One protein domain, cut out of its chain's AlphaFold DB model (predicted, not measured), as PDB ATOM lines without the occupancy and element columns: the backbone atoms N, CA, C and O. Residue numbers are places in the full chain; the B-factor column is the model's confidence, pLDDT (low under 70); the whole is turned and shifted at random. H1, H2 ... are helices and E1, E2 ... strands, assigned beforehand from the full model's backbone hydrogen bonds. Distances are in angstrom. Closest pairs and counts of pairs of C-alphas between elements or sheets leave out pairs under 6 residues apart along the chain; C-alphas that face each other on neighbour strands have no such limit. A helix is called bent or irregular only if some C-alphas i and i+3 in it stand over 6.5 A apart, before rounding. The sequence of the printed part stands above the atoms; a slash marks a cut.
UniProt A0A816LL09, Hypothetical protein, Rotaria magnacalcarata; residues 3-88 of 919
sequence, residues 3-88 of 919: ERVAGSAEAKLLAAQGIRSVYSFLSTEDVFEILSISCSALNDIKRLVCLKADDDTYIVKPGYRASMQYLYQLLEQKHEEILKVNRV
ATOM      1  N   GLU A   3     -30.173  33.358  21.592       93.19
ATOM      2  CA  GLU A   3     -28.861  33.546  20.955       93.19
ATOM      3  C   GLU A   3     -28.573  34.980  20.470       93.19
ATOM      4  O   GLU A   3     -27.422  35.399  20.440       93.19
ATOM      5  N   ARG A   4     -29.614  35.754  20.138       90.25
ATOM      6  CA  ARG A   4     -29.507  37.153  19.688       90.25
ATOM      7  C   ARG A   4     -29.525  38.163  20.847       90.25
ATOM      8  O   ARG A   4     -29.249  39.332  20.614       90.25
ATOM      9  N   VAL A   5     -29.951  37.755  22.046       88.50
ATOM     10  CA  VAL A   5     -30.224  38.666  23.179       88.50
ATOM     11  C   VAL A   5     -29.285  38.419  24.355       88.50
ATOM     12  O   VAL A   5     -28.799  39.378  24.939       88.50
ATOM     13  N   ALA A   6     -29.038  37.153  24.689       91.12
ATOM     14  CA  ALA A   6     -28.122  36.741  25.746       91.12
ATOM     15  C   ALA A   6     -26.810  36.217  25.139       91.12
ATOM     16  O   ALA A   6     -25.751  36.779  25.389       91.12
ATOM     17  N   GLY A   7     -26.902  35.219  24.253       93.44
ATOM     18  CA  GLY A   7     -25.750  34.642  23.559       93.44
ATOM     19  C   GLY A   7     -25.935  33.165  23.211       93.44
ATOM     20  O   GLY A   7     -26.928  32.524  23.579       93.44
ATOM     21  N   SER A   8     -24.998  32.609  22.438       95.00
ATOM     22  CA  SER A   8     -25.073  31.219  21.961       95.00
ATOM     23  C   SER A   8     -24.774  30.188  23.056       95.00
ATOM     24  O   SER A   8     -25.264  29.060  22.987       95.00
ATOM     25  N   ALA A   9     -24.022  30.558  24.098       94.00
ATOM     26  CA  ALA A   9     -23.771  29.690  25.248       94.00
ATOM     27  C   ALA A   9     -25.012  29.591  26.151       94.00
ATOM     28  O   ALA A   9     -25.391  28.500  26.570       94.00
ATOM     29  N   GLU A  10     -25.703  30.709  26.361       95.38
ATOM     30  CA  GLU A  10     -26.986  30.811  27.053       95.38
ATOM     31  C   GLU A  10     -28.086  30.023  26.333       95.38
ATOM     32  O   GLU A  10     -28.841  29.279  26.959       95.38
ATOM     33  N   ALA A  11     -28.136  30.115  24.999       93.88
ATOM     34  CA  ALA A  11     -29.051  29.314  24.190       93.88
ATOM     35  C   ALA A  11     -28.803  27.802  24.361       93.88
ATOM     36  O   ALA A  11     -29.760  27.040  24.510       93.88
ATOM     37  N   LYS A  12     -27.535  27.366  24.408       94.56
ATOM     38  CA  LYS A  12     -27.165  25.966  24.689       94.56
ATOM     39  C   LYS A  12     -27.525  25.539  26.114       94.56
ATOM     40  O   LYS A  12     -28.028  24.433  26.294       94.56
ATOM     41  N   LEU A  13     -27.319  26.406  27.109       94.94
ATOM     42  CA  LEU A  13     -27.671  26.150  28.510       94.94
ATOM     43  C   LEU A  13     -29.181  25.931  28.697       94.94
ATOM     44  O   LEU A  13     -29.581  24.992  29.388       94.94
ATOM     45  N   LEU A  14     -30.023  26.748  28.055       95.12
ATOM     46  CA  LEU A  14     -31.478  26.558  28.086       95.12
ATOM     47  C   LEU A  14     -31.920  25.309  27.309       95.12
ATOM     48  O   LEU A  14     -32.757  24.550  27.798       95.12
ATOM     49  N   ALA A  15     -31.317  25.040  26.146       92.94
ATOM     50  CA  ALA A  15     -31.609  23.838  25.364       92.94
ATOM     51  C   ALA A  15     -31.266  22.540  26.124       92.94
ATOM     52  O   ALA A  15     -32.037  21.581  26.088       92.94
ATOM     53  N   ALA A  16     -30.155  22.516  26.869       92.56
ATOM     54  CA  ALA A  16     -29.782  21.381  27.718       92.56
ATOM     55  C   ALA A  16     -30.792  21.128  28.850       92.56
ATOM     56  O   ALA A  16     -31.074  19.975  29.171       92.56
ATOM     57  N   GLN A  17     -31.393  22.193  29.390       93.25
ATOM     58  CA  GLN A  17     -32.472  22.139  30.384       93.25
ATOM     59  C   GLN A  17     -33.852  21.816  29.798       93.25
ATOM     60  O   GLN A  17     -34.813  21.697  30.554       93.25
ATOM     61  N   GLY A  18     -33.988  21.707  28.472       92.25
ATOM     62  CA  GLY A  18     -35.293  21.577  27.817       92.25
ATOM     63  C   GLY A  18     -36.177  22.827  27.947       92.25
ATOM     64  O   GLY A  18     -37.378  22.752  27.696       92.25
ATOM     65  N   ILE A  19     -35.603  23.971  28.341       92.38
ATOM     66  CA  ILE A  19     -36.316  25.244  28.480       92.38
ATOM     67  C   ILE A  19     -36.561  25.807  27.081       92.38
ATOM     68  O   ILE A  19     -35.644  26.231  26.375       92.38
ATOM     69  N   ARG A  20     -37.832  25.787  26.681       89.75
ATOM     70  CA  ARG A  20     -38.289  26.094  25.314       89.75
ATOM     71  C   ARG A  20     -39.478  27.055  25.269       89.75
ATOM     72  O   ARG A  20     -39.761  27.633  24.224       89.75
ATOM     73  N   SER A  21     -40.152  27.255  26.403       89.06
ATOM     74  CA  SER A  21     -41.252  28.205  26.565       89.06
ATOM     75  C   SER A  21     -40.838  29.348  27.499       89.06
ATOM     76  O   SER A  21     -40.084  29.139  28.451       89.06
ATOM     77  N   VAL A  22     -41.368  30.558  27.280       88.88
ATOM     78  CA  VAL A  22     -41.151  31.699  28.196       88.88
ATOM     79  C   VAL A  22     -41.618  31.359  29.619       88.88
ATOM     80  O   VAL A  22     -40.996  31.788  30.581       88.88
ATOM     81  N   TYR A  23     -42.653  30.522  29.756       87.88
ATOM     82  CA  TYR A  23     -43.118  30.026  31.052       87.88
ATOM     83  C   TYR A  23     -42.066  29.163  31.756       87.88
ATOM     84  O   TYR A  23     -41.732  29.450  32.900       87.88
ATOM     85  N   SER A  24     -41.525  28.142  31.078       89.88
ATOM     86  CA  SER A  24     -40.484  27.269  31.643       89.88
ATOM     87  C   SER A  24     -39.239  28.065  32.055       89.88
ATOM     88  O   SER A  24     -38.660  27.791  33.100       89.88
ATOM     89  N   PHE A  25     -38.889  29.110  31.295       93.75
ATOM     90  CA  PHE A  25     -37.779  30.002  31.626       93.75
ATOM     91  C   PHE A  25     -38.064  30.865  32.864       93.75
ATOM     92  O   PHE A  25     -37.283  30.838  33.806       93.75
ATOM     93  N   LEU A  26     -39.195  31.582  32.893       91.69
ATOM     94  CA  LEU A  26     -39.562  32.449  34.021       91.69
ATOM     95  C   LEU A  26     -39.922  31.670  35.303       91.69
ATOM     96  O   LEU A  26     -39.904  32.241  36.385       91.69
ATOM     97  N   SER A  27     -40.246  30.378  35.188       89.69
ATOM     98  CA  SER A  27     -40.542  29.493  36.330       89.69
ATOM     99  C   SER A  27     -39.321  28.711  36.836       89.69
ATOM    100  O   SER A  27     -39.475  27.894  37.738       89.69
ATOM    101  N   THR A  28     -38.132  28.912  36.254       91.50
ATOM    102  CA  THR A  28     -36.876  28.317  36.743       91.50
ATOM    103  C   THR A  28     -36.163  29.335  37.634       91.50
ATOM    104  O   THR A  28     -35.809  30.407  37.149       91.50
ATOM    105  N   GLU A  29     -35.950  29.016  38.917       87.94
ATOM    106  CA  GLU A  29     -35.357  29.948  39.896       87.94
ATOM    107  C   GLU A  29     -33.906  30.331  39.562       87.94
ATOM    108  O   GLU A  29     -33.584  31.517  39.478       87.94
ATOM    109  N   ASP A  30     -33.034  29.344  39.322       92.75
ATOM    110  CA  ASP A  30     -31.683  29.575  38.803       92.75
ATOM    111  C   ASP A  30     -31.349  28.590  37.672       92.75
ATOM    112  O   ASP A  30     -31.034  27.421  37.877       92.75
ATOM    113  N   VAL A  31     -31.354  29.101  36.440       94.06
ATOM    114  CA  VAL A  31     -30.981  28.364  35.219       94.06
ATOM    115  C   VAL A  31     -29.531  27.868  35.194       94.06
ATOM    116  O   VAL A  31     -29.154  27.132  34.279       94.06
ATOM    117  N   PHE A  32     -28.691  28.282  36.143       94.75
ATOM    118  CA  PHE A  32     -27.330  27.779  36.303       94.75
ATOM    119  C   PHE A  32     -27.225  26.635  37.321       94.75
ATOM    120  O   PHE A  32     -26.200  25.953  37.321       94.75
ATOM    121  N   GLU A  33     -28.258  26.366  38.129       93.62
ATOM    122  CA  GLU A  33     -28.247  25.296  39.143       93.62
ATOM    123  C   GLU A  33     -27.912  23.932  38.523       93.62
ATOM    124  O   GLU A  33     -27.123  23.167  39.080       93.62
ATOM    125  N   ILE A  34     -28.403  23.666  37.307       93.19
ATOM    126  CA  ILE A  34     -28.141  22.419  36.579       93.19
ATOM    127  C   ILE A  34     -26.644  22.139  36.353       93.19
ATOM    128  O   ILE A  34     -26.243  20.990  36.192       93.19
ATOM    129  N   LEU A  35     -25.786  23.165  36.373       92.19
ATOM    130  CA  LEU A  35     -24.338  23.015  36.199       92.19
ATOM    131  C   LEU A  35     -23.645  22.422  37.435       92.19
ATOM    132  O   LEU A  35     -22.507  21.959  37.319       92.19
ATOM    133  N   SER A  36     -24.325  22.367  38.584       90.88
ATOM    134  CA  SER A  36     -23.871  21.602  39.753       90.88
ATOM    135  C   SER A  36     -23.914  20.084  39.518       90.88
ATOM    136  O   SER A  36     -23.167  19.345  40.153       90.88
ATOM    137  N   ILE A  37     -24.727  19.614  38.566       91.19
ATOM    138  CA  ILE A  37     -24.987  18.189  38.344       91.19
ATOM    139  C   ILE A  37     -23.833  17.520  37.581       91.19
ATOM    140  O   ILE A  37     -23.338  18.040  36.573       91.19
ATOM    141  N   SER A  38     -23.416  16.340  38.046       89.81
ATOM    142  CA  SER A  38     -22.449  15.464  37.373       89.81
ATOM    143  C   SER A  38     -23.113  14.739  36.201       89.81
ATOM    144  O   SER A  38     -23.816  13.742  36.373       89.81
ATOM    145  N   CYS A  39     -22.947  15.306  35.008       91.19
ATOM    146  CA  CYS A  39     -23.454  14.763  33.757       91.19
ATOM    147  C   CYS A  39     -22.496  15.121  32.619       91.19
ATOM    148  O   CYS A  39     -22.296  16.302  32.309       91.19
ATOM    149  N   SER A  40     -21.955  14.101  31.951       90.12
ATOM    150  CA  SER A  40     -21.077  14.252  30.781       90.12
ATOM    151  C   SER A  40     -21.597  15.226  29.707       90.12
ATOM    152  O   SER A  40     -20.817  16.031  29.192       90.12
ATOM    153  N   ALA A  41     -22.906  15.239  29.425       88.56
ATOM    154  CA  ALA A  41     -23.532  16.125  28.433       88.56
ATOM    155  C   ALA A  41     -23.478  17.624  28.800       88.56
ATOM    156  O   ALA A  41     -23.618  18.481  27.928       88.56
ATOM    157  N   LEU A  42     -23.256  17.962  30.075       93.38
ATOM    158  CA  LEU A  42     -23.112  19.345  30.534       93.38
ATOM    159  C   LEU A  42     -21.662  19.844  30.482       93.38
ATOM    160  O   LEU A  42     -21.444  21.050  30.572       93.38
ATOM    161  N   ASN A  43     -20.662  18.969  30.318       92.31
ATOM    162  CA  ASN A  43     -19.247  19.341  30.448       92.31
ATOM    163  C   ASN A  43     -18.795  20.413  29.448       92.31
ATOM    164  O   ASN A  43     -18.054  21.326  29.820       92.31
ATOM    165  N   ASP A  44     -19.271  20.364  28.204       92.19
ATOM    166  CA  ASP A  44     -18.954  21.397  27.213       92.19
ATOM    167  C   ASP A  44     -19.637  22.733  27.531       92.19
ATOM    168  O   ASP A  44     -19.052  23.794  27.316       92.19
ATOM    169  N   ILE A  45     -20.826  22.704  28.141       94.31
ATOM    170  CA  ILE A  45     -21.499  23.912  28.630       94.31
ATOM    171  C   ILE A  45     -20.735  24.481  29.830       94.31
ATOM    172  O   ILE A  45     -20.428  25.669  29.820       94.31
ATOM    173  N   LYS A  46     -20.323  23.650  30.802       94.62
ATOM    174  CA  LYS A  46     -19.481  24.072  31.940       94.62
ATOM    175  C   LYS A  46     -18.178  24.729  31.466       94.62
ATOM    176  O   LYS A  46     -17.822  25.790  31.967       94.62
ATOM    177  N   ARG A  47     -17.495  24.171  30.457       92.75
ATOM    178  CA  ARG A  47     -16.289  24.777  29.849       92.75
ATOM    179  C   ARG A  47     -16.559  26.156  29.230       92.75
ATOM    180  O   ARG A  47     -15.727  27.058  29.342       92.75
ATOM    181  N   LEU A  48     -17.719  26.337  28.593       93.88
ATOM    182  CA  LEU A  48     -18.124  27.618  28.010       93.88
ATOM    183  C   LEU A  48     -18.483  28.649  29.093       93.88
ATOM    184  O   LEU A  48     -17.913  29.747  29.102       93.88
ATOM    185  N   VAL A  49     -19.382  28.308  30.023       94.75
ATOM    186  CA  VAL A  49     -20.016  29.287  30.928       94.75
ATOM    187  C   VAL A  49     -19.358  29.436  32.299       94.75
ATOM    188  O   VAL A  49     -19.535  30.473  32.938       94.75
ATOM    189  N   CYS A  50     -18.546  28.474  32.738       95.00
ATOM    190  CA  CYS A  50     -17.883  28.501  34.042       95.00
ATOM    191  C   CYS A  50     -16.363  28.696  33.940       95.00
ATOM    192  O   CYS A  50     -15.737  28.479  32.898       95.00
ATOM    193  N   LEU A  51     -15.772  29.114  35.054       91.88
ATOM    194  CA  LEU A  51     -14.376  28.893  35.412       91.88
ATOM    195  C   LEU A  51     -14.321  27.650  36.306       91.88
ATOM    196  O   LEU A  51     -15.218  27.453  37.126       91.88
ATOM    197  N   LYS A  52     -13.296  26.816  36.138       93.62
ATOM    198  CA  LYS A  52     -13.037  25.672  37.014       93.62
ATOM    199  C   LYS A  52     -11.997  26.090  38.056       93.62
ATOM    200  O   LYS A  52     -10.961  26.622  37.660       93.62
ATOM    201  N   ALA A  53     -12.293  25.896  39.335       90.44
ATOM    202  CA  ALA A  53     -11.372  26.148  40.439       90.44
ATOM    203  C   ALA A  53     -10.504  24.910  40.742       90.44
ATOM    204  O   ALA A  53     -10.756  23.819  40.223       90.44
ATOM    205  N   ASP A  54      -9.477  25.085  41.579       86.81
ATOM    206  CA  ASP A  54      -8.504  24.035  41.926       86.81
ATOM    207  C   ASP A  54      -9.114  22.874  42.740       86.81
ATOM    208  O   ASP A  54      -8.545  21.787  42.791       86.81
ATOM    209  N   ASP A  55     -10.280  23.089  43.355       87.62
ATOM    210  CA  ASP A  55     -11.066  22.099  44.105       87.62
ATOM    211  C   ASP A  55     -12.103  21.355  43.235       87.62
ATOM    212  O   ASP A  55     -13.053  20.765  43.747       87.62
ATOM    213  N   ASP A  56     -11.935  21.410  41.912       84.88
ATOM    214  CA  ASP A  56     -12.856  20.914  40.887       84.88
ATOM    215  C   ASP A  56     -14.253  21.575  40.855       84.88
ATOM    216  O   ASP A  56     -15.088  21.191  40.025       84.88
ATOM    217  N   THR A  57     -14.515  22.618  41.655       87.50
ATOM    218  CA  THR A  57     -15.787  23.357  41.587       87.50
ATOM    219  C   THR A  57     -15.878  24.258  40.348       87.50
ATOM    220  O   THR A  57     -14.878  24.683  39.759       87.50
ATOM    221  N   TYR A  58     -17.110  24.550  39.920       91.44
ATOM    222  CA  TYR A  58     -17.401  25.361  38.736       91.44
ATOM    223  C   TYR A  58     -18.112  26.662  39.124       91.44
ATOM    224  O   TYR A  58     -19.247  26.644  39.590       91.44
ATOM    225  N   ILE A  59     -17.466  27.800  38.867       91.31
ATOM    226  CA  ILE A  59     -17.999  29.141  39.136       91.31
ATOM    227  C   ILE A  59     -18.492  29.749  37.820       91.31
ATOM    228  O   ILE A  59     -17.717  29.909  36.878       91.31
ATOM    229  N   VAL A  60     -19.775  30.101  37.724       95.25
ATOM    230  CA  VAL A  60     -20.351  30.751  36.529       95.25
ATOM    231  C   VAL A  60     -19.692  32.115  36.296       95.25
ATOM    232  O   VAL A  60     -19.624  32.940  37.207       95.25
ATOM    233  N   LYS A  61     -19.225  32.389  35.070       94.75
ATOM    234  CA  LYS A  61     -18.630  33.692  34.722       94.75
ATOM    235  C   LYS A  61     -19.719  34.781  34.819       94.75
ATOM    236  O   LYS A  61     -20.760  34.617  34.178       94.75
ATOM    237  N   PRO A  62     -19.497  35.905  35.533       89.94
ATOM    238  CA  PRO A  62     -20.547  36.891  35.824       89.94
ATOM    239  C   PRO A  62     -21.308  37.432  34.607       89.94
ATOM    240  O   PRO A  62     -22.507  37.679  34.706       89.94
ATOM    241  N   GLY A  63     -20.644  37.556  33.450       91.69
ATOM    242  CA  GLY A  63     -21.270  38.013  32.204       91.69
ATOM    243  C   GLY A  63     -22.473  37.164  31.779       91.69
ATOM    244  O   GLY A  63     -23.518  37.723  31.471       91.69
ATOM    245  N   TYR A  64     -22.381  35.832  31.868       94.31
ATOM    246  CA  TYR A  64     -23.504  34.946  31.541       94.31
ATOM    247  C   TYR A  64     -24.679  35.136  32.506       94.31
ATOM    248  O   TYR A  64     -25.835  35.126  32.084       94.31
ATOM    249  N   ARG A  65     -24.401  35.366  33.797       92.50
ATOM    250  CA  ARG A  65     -25.448  35.616  34.797       92.50
ATOM    251  C   ARG A  65     -26.162  36.945  34.529       92.50
ATOM    252  O   ARG A  65     -27.387  36.979  34.565       92.50
ATOM    253  N   ALA A  66     -25.418  37.988  34.155       89.81
ATOM    254  CA  ALA A  66     -25.974  39.277  33.743       89.81
ATOM    255  C   ALA A  66     -26.818  39.177  32.452       89.81
ATOM    256  O   ALA A  66     -27.952  39.653  32.441       89.81
ATOM    257  N   SER A  67     -26.325  38.500  31.404       91.12
ATOM    258  CA  SER A  67     -27.078  38.250  30.160       91.12
ATOM    259  C   SER A  67     -28.416  37.548  30.418       91.12
ATOM    260  O   SER A  67     -29.450  37.934  29.869       91.12
ATOM    261  N   MET A  68     -28.409  36.523  31.276       94.62
ATOM    262  CA  MET A  68     -29.608  35.750  31.603       94.62
ATOM    263  C   MET A  68     -30.584  36.521  32.491       94.62
ATOM    264  O   MET A  68     -31.789  36.459  32.252       94.62
ATOM    265  N   GLN A  69     -30.087  37.298  33.455       92.56
ATOM    266  CA  GLN A  69     -30.916  38.172  34.286       92.56
ATOM    267  C   GLN A  69     -31.575  39.287  33.456       92.56
ATOM    268  O   GLN A  69     -32.758  39.566  33.635       92.56
ATOM    269  N   TYR A  70     -30.854  39.867  32.493       92.06
ATOM    270  CA  TYR A  70     -31.411  40.839  31.550       92.06
ATOM    271  C   TYR A  70     -32.495  40.219  30.652       92.06
ATOM    272  O   TYR A  70     -33.576  40.788  30.488       92.06
ATOM    273  N   LEU A  71     -32.256  39.013  30.123       93.56
ATOM    274  CA  LEU A  71     -33.260  38.269  29.356       93.56
ATOM    275  C   LEU A  71     -34.508  37.941  30.196       93.56
ATOM    276  O   LEU A  71     -35.623  38.032  29.680       93.56
ATOM    277  N   TYR A  72     -34.332  37.585  31.472       94.19
ATOM    278  CA  TYR A  72     -35.425  37.353  32.418       94.19
ATOM    279  C   TYR A  72     -36.267  38.620  32.603       94.19
ATOM    280  O   TYR A  72     -37.470  38.582  32.361       94.19
ATOM    281  N   GLN A  73     -35.637  39.756  32.921       92.00
ATOM    282  CA  GLN A  73     -36.317  41.045  33.103       92.00
ATOM    283  C   GLN A  73     -37.108  41.476  31.857       92.00
ATOM    284  O   GLN A  73     -38.272  41.858  31.970       92.00
ATOM    285  N   LEU A  74     -36.521  41.354  30.660       91.00
ATOM    286  CA  LEU A  74     -37.210  41.665  29.400       91.00
ATOM    287  C   LEU A  74     -38.453  40.790  29.176       91.00
ATOM    288  O   LEU A  74     -39.485  41.280  28.710       91.00
ATOM    289  N   LEU A  75     -38.361  39.492  29.476       92.12
ATOM    290  CA  LEU A  75     -39.470  38.557  29.289       92.12
ATOM    291  C   LEU A  75     -40.544  38.704  30.371       92.12
ATOM    292  O   LEU A  75     -41.725  38.607  30.047       92.12
ATOM    293  N   GLU A  76     -40.164  39.002  31.613       90.94
ATOM    294  CA  GLU A  76     -41.087  39.317  32.706       90.94
ATOM    295  C   GLU A  76     -41.867  40.608  32.415       90.94
ATOM    296  O   GLU A  76     -43.099  40.591  32.413       90.94
ATOM    297  N   GLN A  77     -41.178  41.693  32.041       90.00
ATOM    298  CA  GLN A  77     -41.814  42.946  31.622       90.00
ATOM    299  C   GLN A  77     -42.785  42.714  30.455       90.00
ATOM    300  O   GLN A  77     -43.923  43.194  30.477       90.00
ATOM    301  N   LYS A  78     -42.378  41.933  29.442       88.62
ATOM    302  CA  LYS A  78     -43.243  41.655  28.290       88.62
ATOM    303  C   LYS A  78     -44.442  40.776  28.645       88.62
ATOM    304  O   LYS A  78     -45.523  40.958  28.082       88.62
ATOM    305  N   HIS A  79     -44.276  39.856  29.591       85.69
ATOM    306  CA  HIS A  79     -45.359  39.040  30.136       85.69
ATOM    307  C   HIS A  79     -46.376  39.897  30.902       85.69
ATOM    308  O   HIS A  79     -47.581  39.753  30.693       85.69
ATOM    309  N   GLU A  80     -45.919  40.859  31.709       85.31
ATOM    310  CA  GLU A  80     -46.808  41.817  32.374       85.31
ATOM    311  C   GLU A  80     -47.598  42.694  31.397       85.31
ATOM    312  O   GLU A  80     -48.786  42.937  31.620       85.31
ATOM    313  N   GLU A  81     -46.977  43.178  30.317       87.25
ATOM    314  CA  GLU A  81     -47.683  43.920  29.265       87.25
ATOM    315  C   GLU A  81     -48.814  43.083  28.654       87.25
ATOM    316  O   GLU A  81     -49.944  43.560  28.519       87.25
ATOM    317  N   ILE A  82     -48.543  41.810  28.344       83.94
ATOM    318  CA  ILE A  82     -49.540  40.873  27.809       83.94
ATOM    319  C   ILE A  82     -50.665  40.636  28.828       83.94
ATOM    320  O   ILE A  82     -51.841  40.671  28.461       83.94
ATOM    321  N   LEU A  83     -50.343  40.471  30.115       80.12
ATOM    322  CA  LEU A  83     -51.337  40.365  31.188       80.12
ATOM    323  C   LEU A  83     -52.194  41.635  31.319       80.12
ATOM    324  O   LEU A  83     -53.411  41.526  31.480       80.12
ATOM    325  N   LYS A  84     -51.601  42.832  31.214       84.75
ATOM    326  CA  LYS A  84     -52.320  44.119  31.232       84.75
ATOM    327  C   LYS A  84     -53.291  44.211  30.043       84.75
ATOM    328  O   LYS A  84     -54.477  44.465  30.256       84.75
ATOM    329  N   VAL A  85     -52.848  43.889  28.824       83.19
ATOM    330  CA  VAL A  85     -53.706  43.848  27.619       83.19
ATOM    331  C   VAL A  85     -54.832  42.813  27.750       83.19
ATOM    332  O   VAL A  85     -55.987  43.116  27.445       83.19
ATOM    333  N   ASN A  86     -54.536  41.611  28.249       78.25
ATOM    334  CA  ASN A  86     -55.535  40.556  28.435       78.25
ATOM    335  C   ASN A  86     -56.579  40.932  29.499       78.25
ATOM    336  O   ASN A  86     -57.767  40.697  29.285       78.25
ATOM    337  N   ARG A  87     -56.176  41.587  30.600       79.94
ATOM    338  CA  ARG A  87     -57.101  42.132  31.615       79.94
ATOM    339  C   ARG A  87     -58.021  43.215  31.037       79.94
ATOM    340  O   ARG A  87     -59.202  43.230  31.375       79.94
ATOM    341  N   VAL A  88     -57.523  44.084  30.151       81.12
ATOM    342  CA  VAL A  88     -58.351  45.093  29.457       81.12
ATOM    343  C   VAL A  88     -59.364  44.428  28.519       81.12
ATOM    344  O   VAL A  88     -60.553  44.727  28.613       81.12
TER     345      VAL A  88
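AT A GLANCE: This is residues 3 to 88 of the 919 residues of the protein "Hypothetical protein" of Rotaria magnacalcarata (UniProt A0A816LL09). A small hairpin of two strands, E1 and E2, lies near one end of the domain, and the long helix H5 leads away from it along a body of short helices until its residues 80 to 88 stick out free. In the body H1 and H4 stand side by side, H3 is near H4, and H2 packs on H5. The 86 printed residues hold five named helices and two named strands, in the order H1 H2 H3 H4 E1 E2 H5; the two-stranded sheet is antiparallel and the class mostly helix. The whole is only just loose, close to compact, with a radius of gyration of the C-alphas of 14.7 A and spans of 55 by 21 by 21 A.

IN THESE COORDINATES: Find E1, residues 50 to 52, from C-alpha 50 at (-17.883, 28.501, 34.042), and E2, residues 58 to 60. H5, residues 62 to 88, runs 39.2 A to C-alpha 88 at (-58.351, 45.093, 29.457). H1 is residues 8 to 16, 12.3 A; H2 22 to 26; H3 33 to 36; H4 40 to 49, 15.1 A, irregular, with C-alphas 41 and 44 7.1 A apart.

HOW THE PARTS SIT: In the hairpin, N 51 and O 59 are 2.8 A apart, within hydrogen-bond range. The closest C-alphas of H4 and E2, Val 49 and Val 60, are 5.8 A apart. H1 and H4 touch, closest at C-alphas 13 and 45, 6.6 A, at a shallow tilt of 27 degrees, opposite ways. H5 touches H2 with residues 72 to 76 alone, closest at C-alphas 72 and 26, 6.6 A. H1, H2 and H5 have every O i to N i+4 pair within range, H4 4 of 6; H3 is too short for one.

THE WHOLE: C-alphas 54 and 88 are farthest apart, 55.5 A. The printed part has no cut, no link is long, and no printed residue is under 70 in pLDDT.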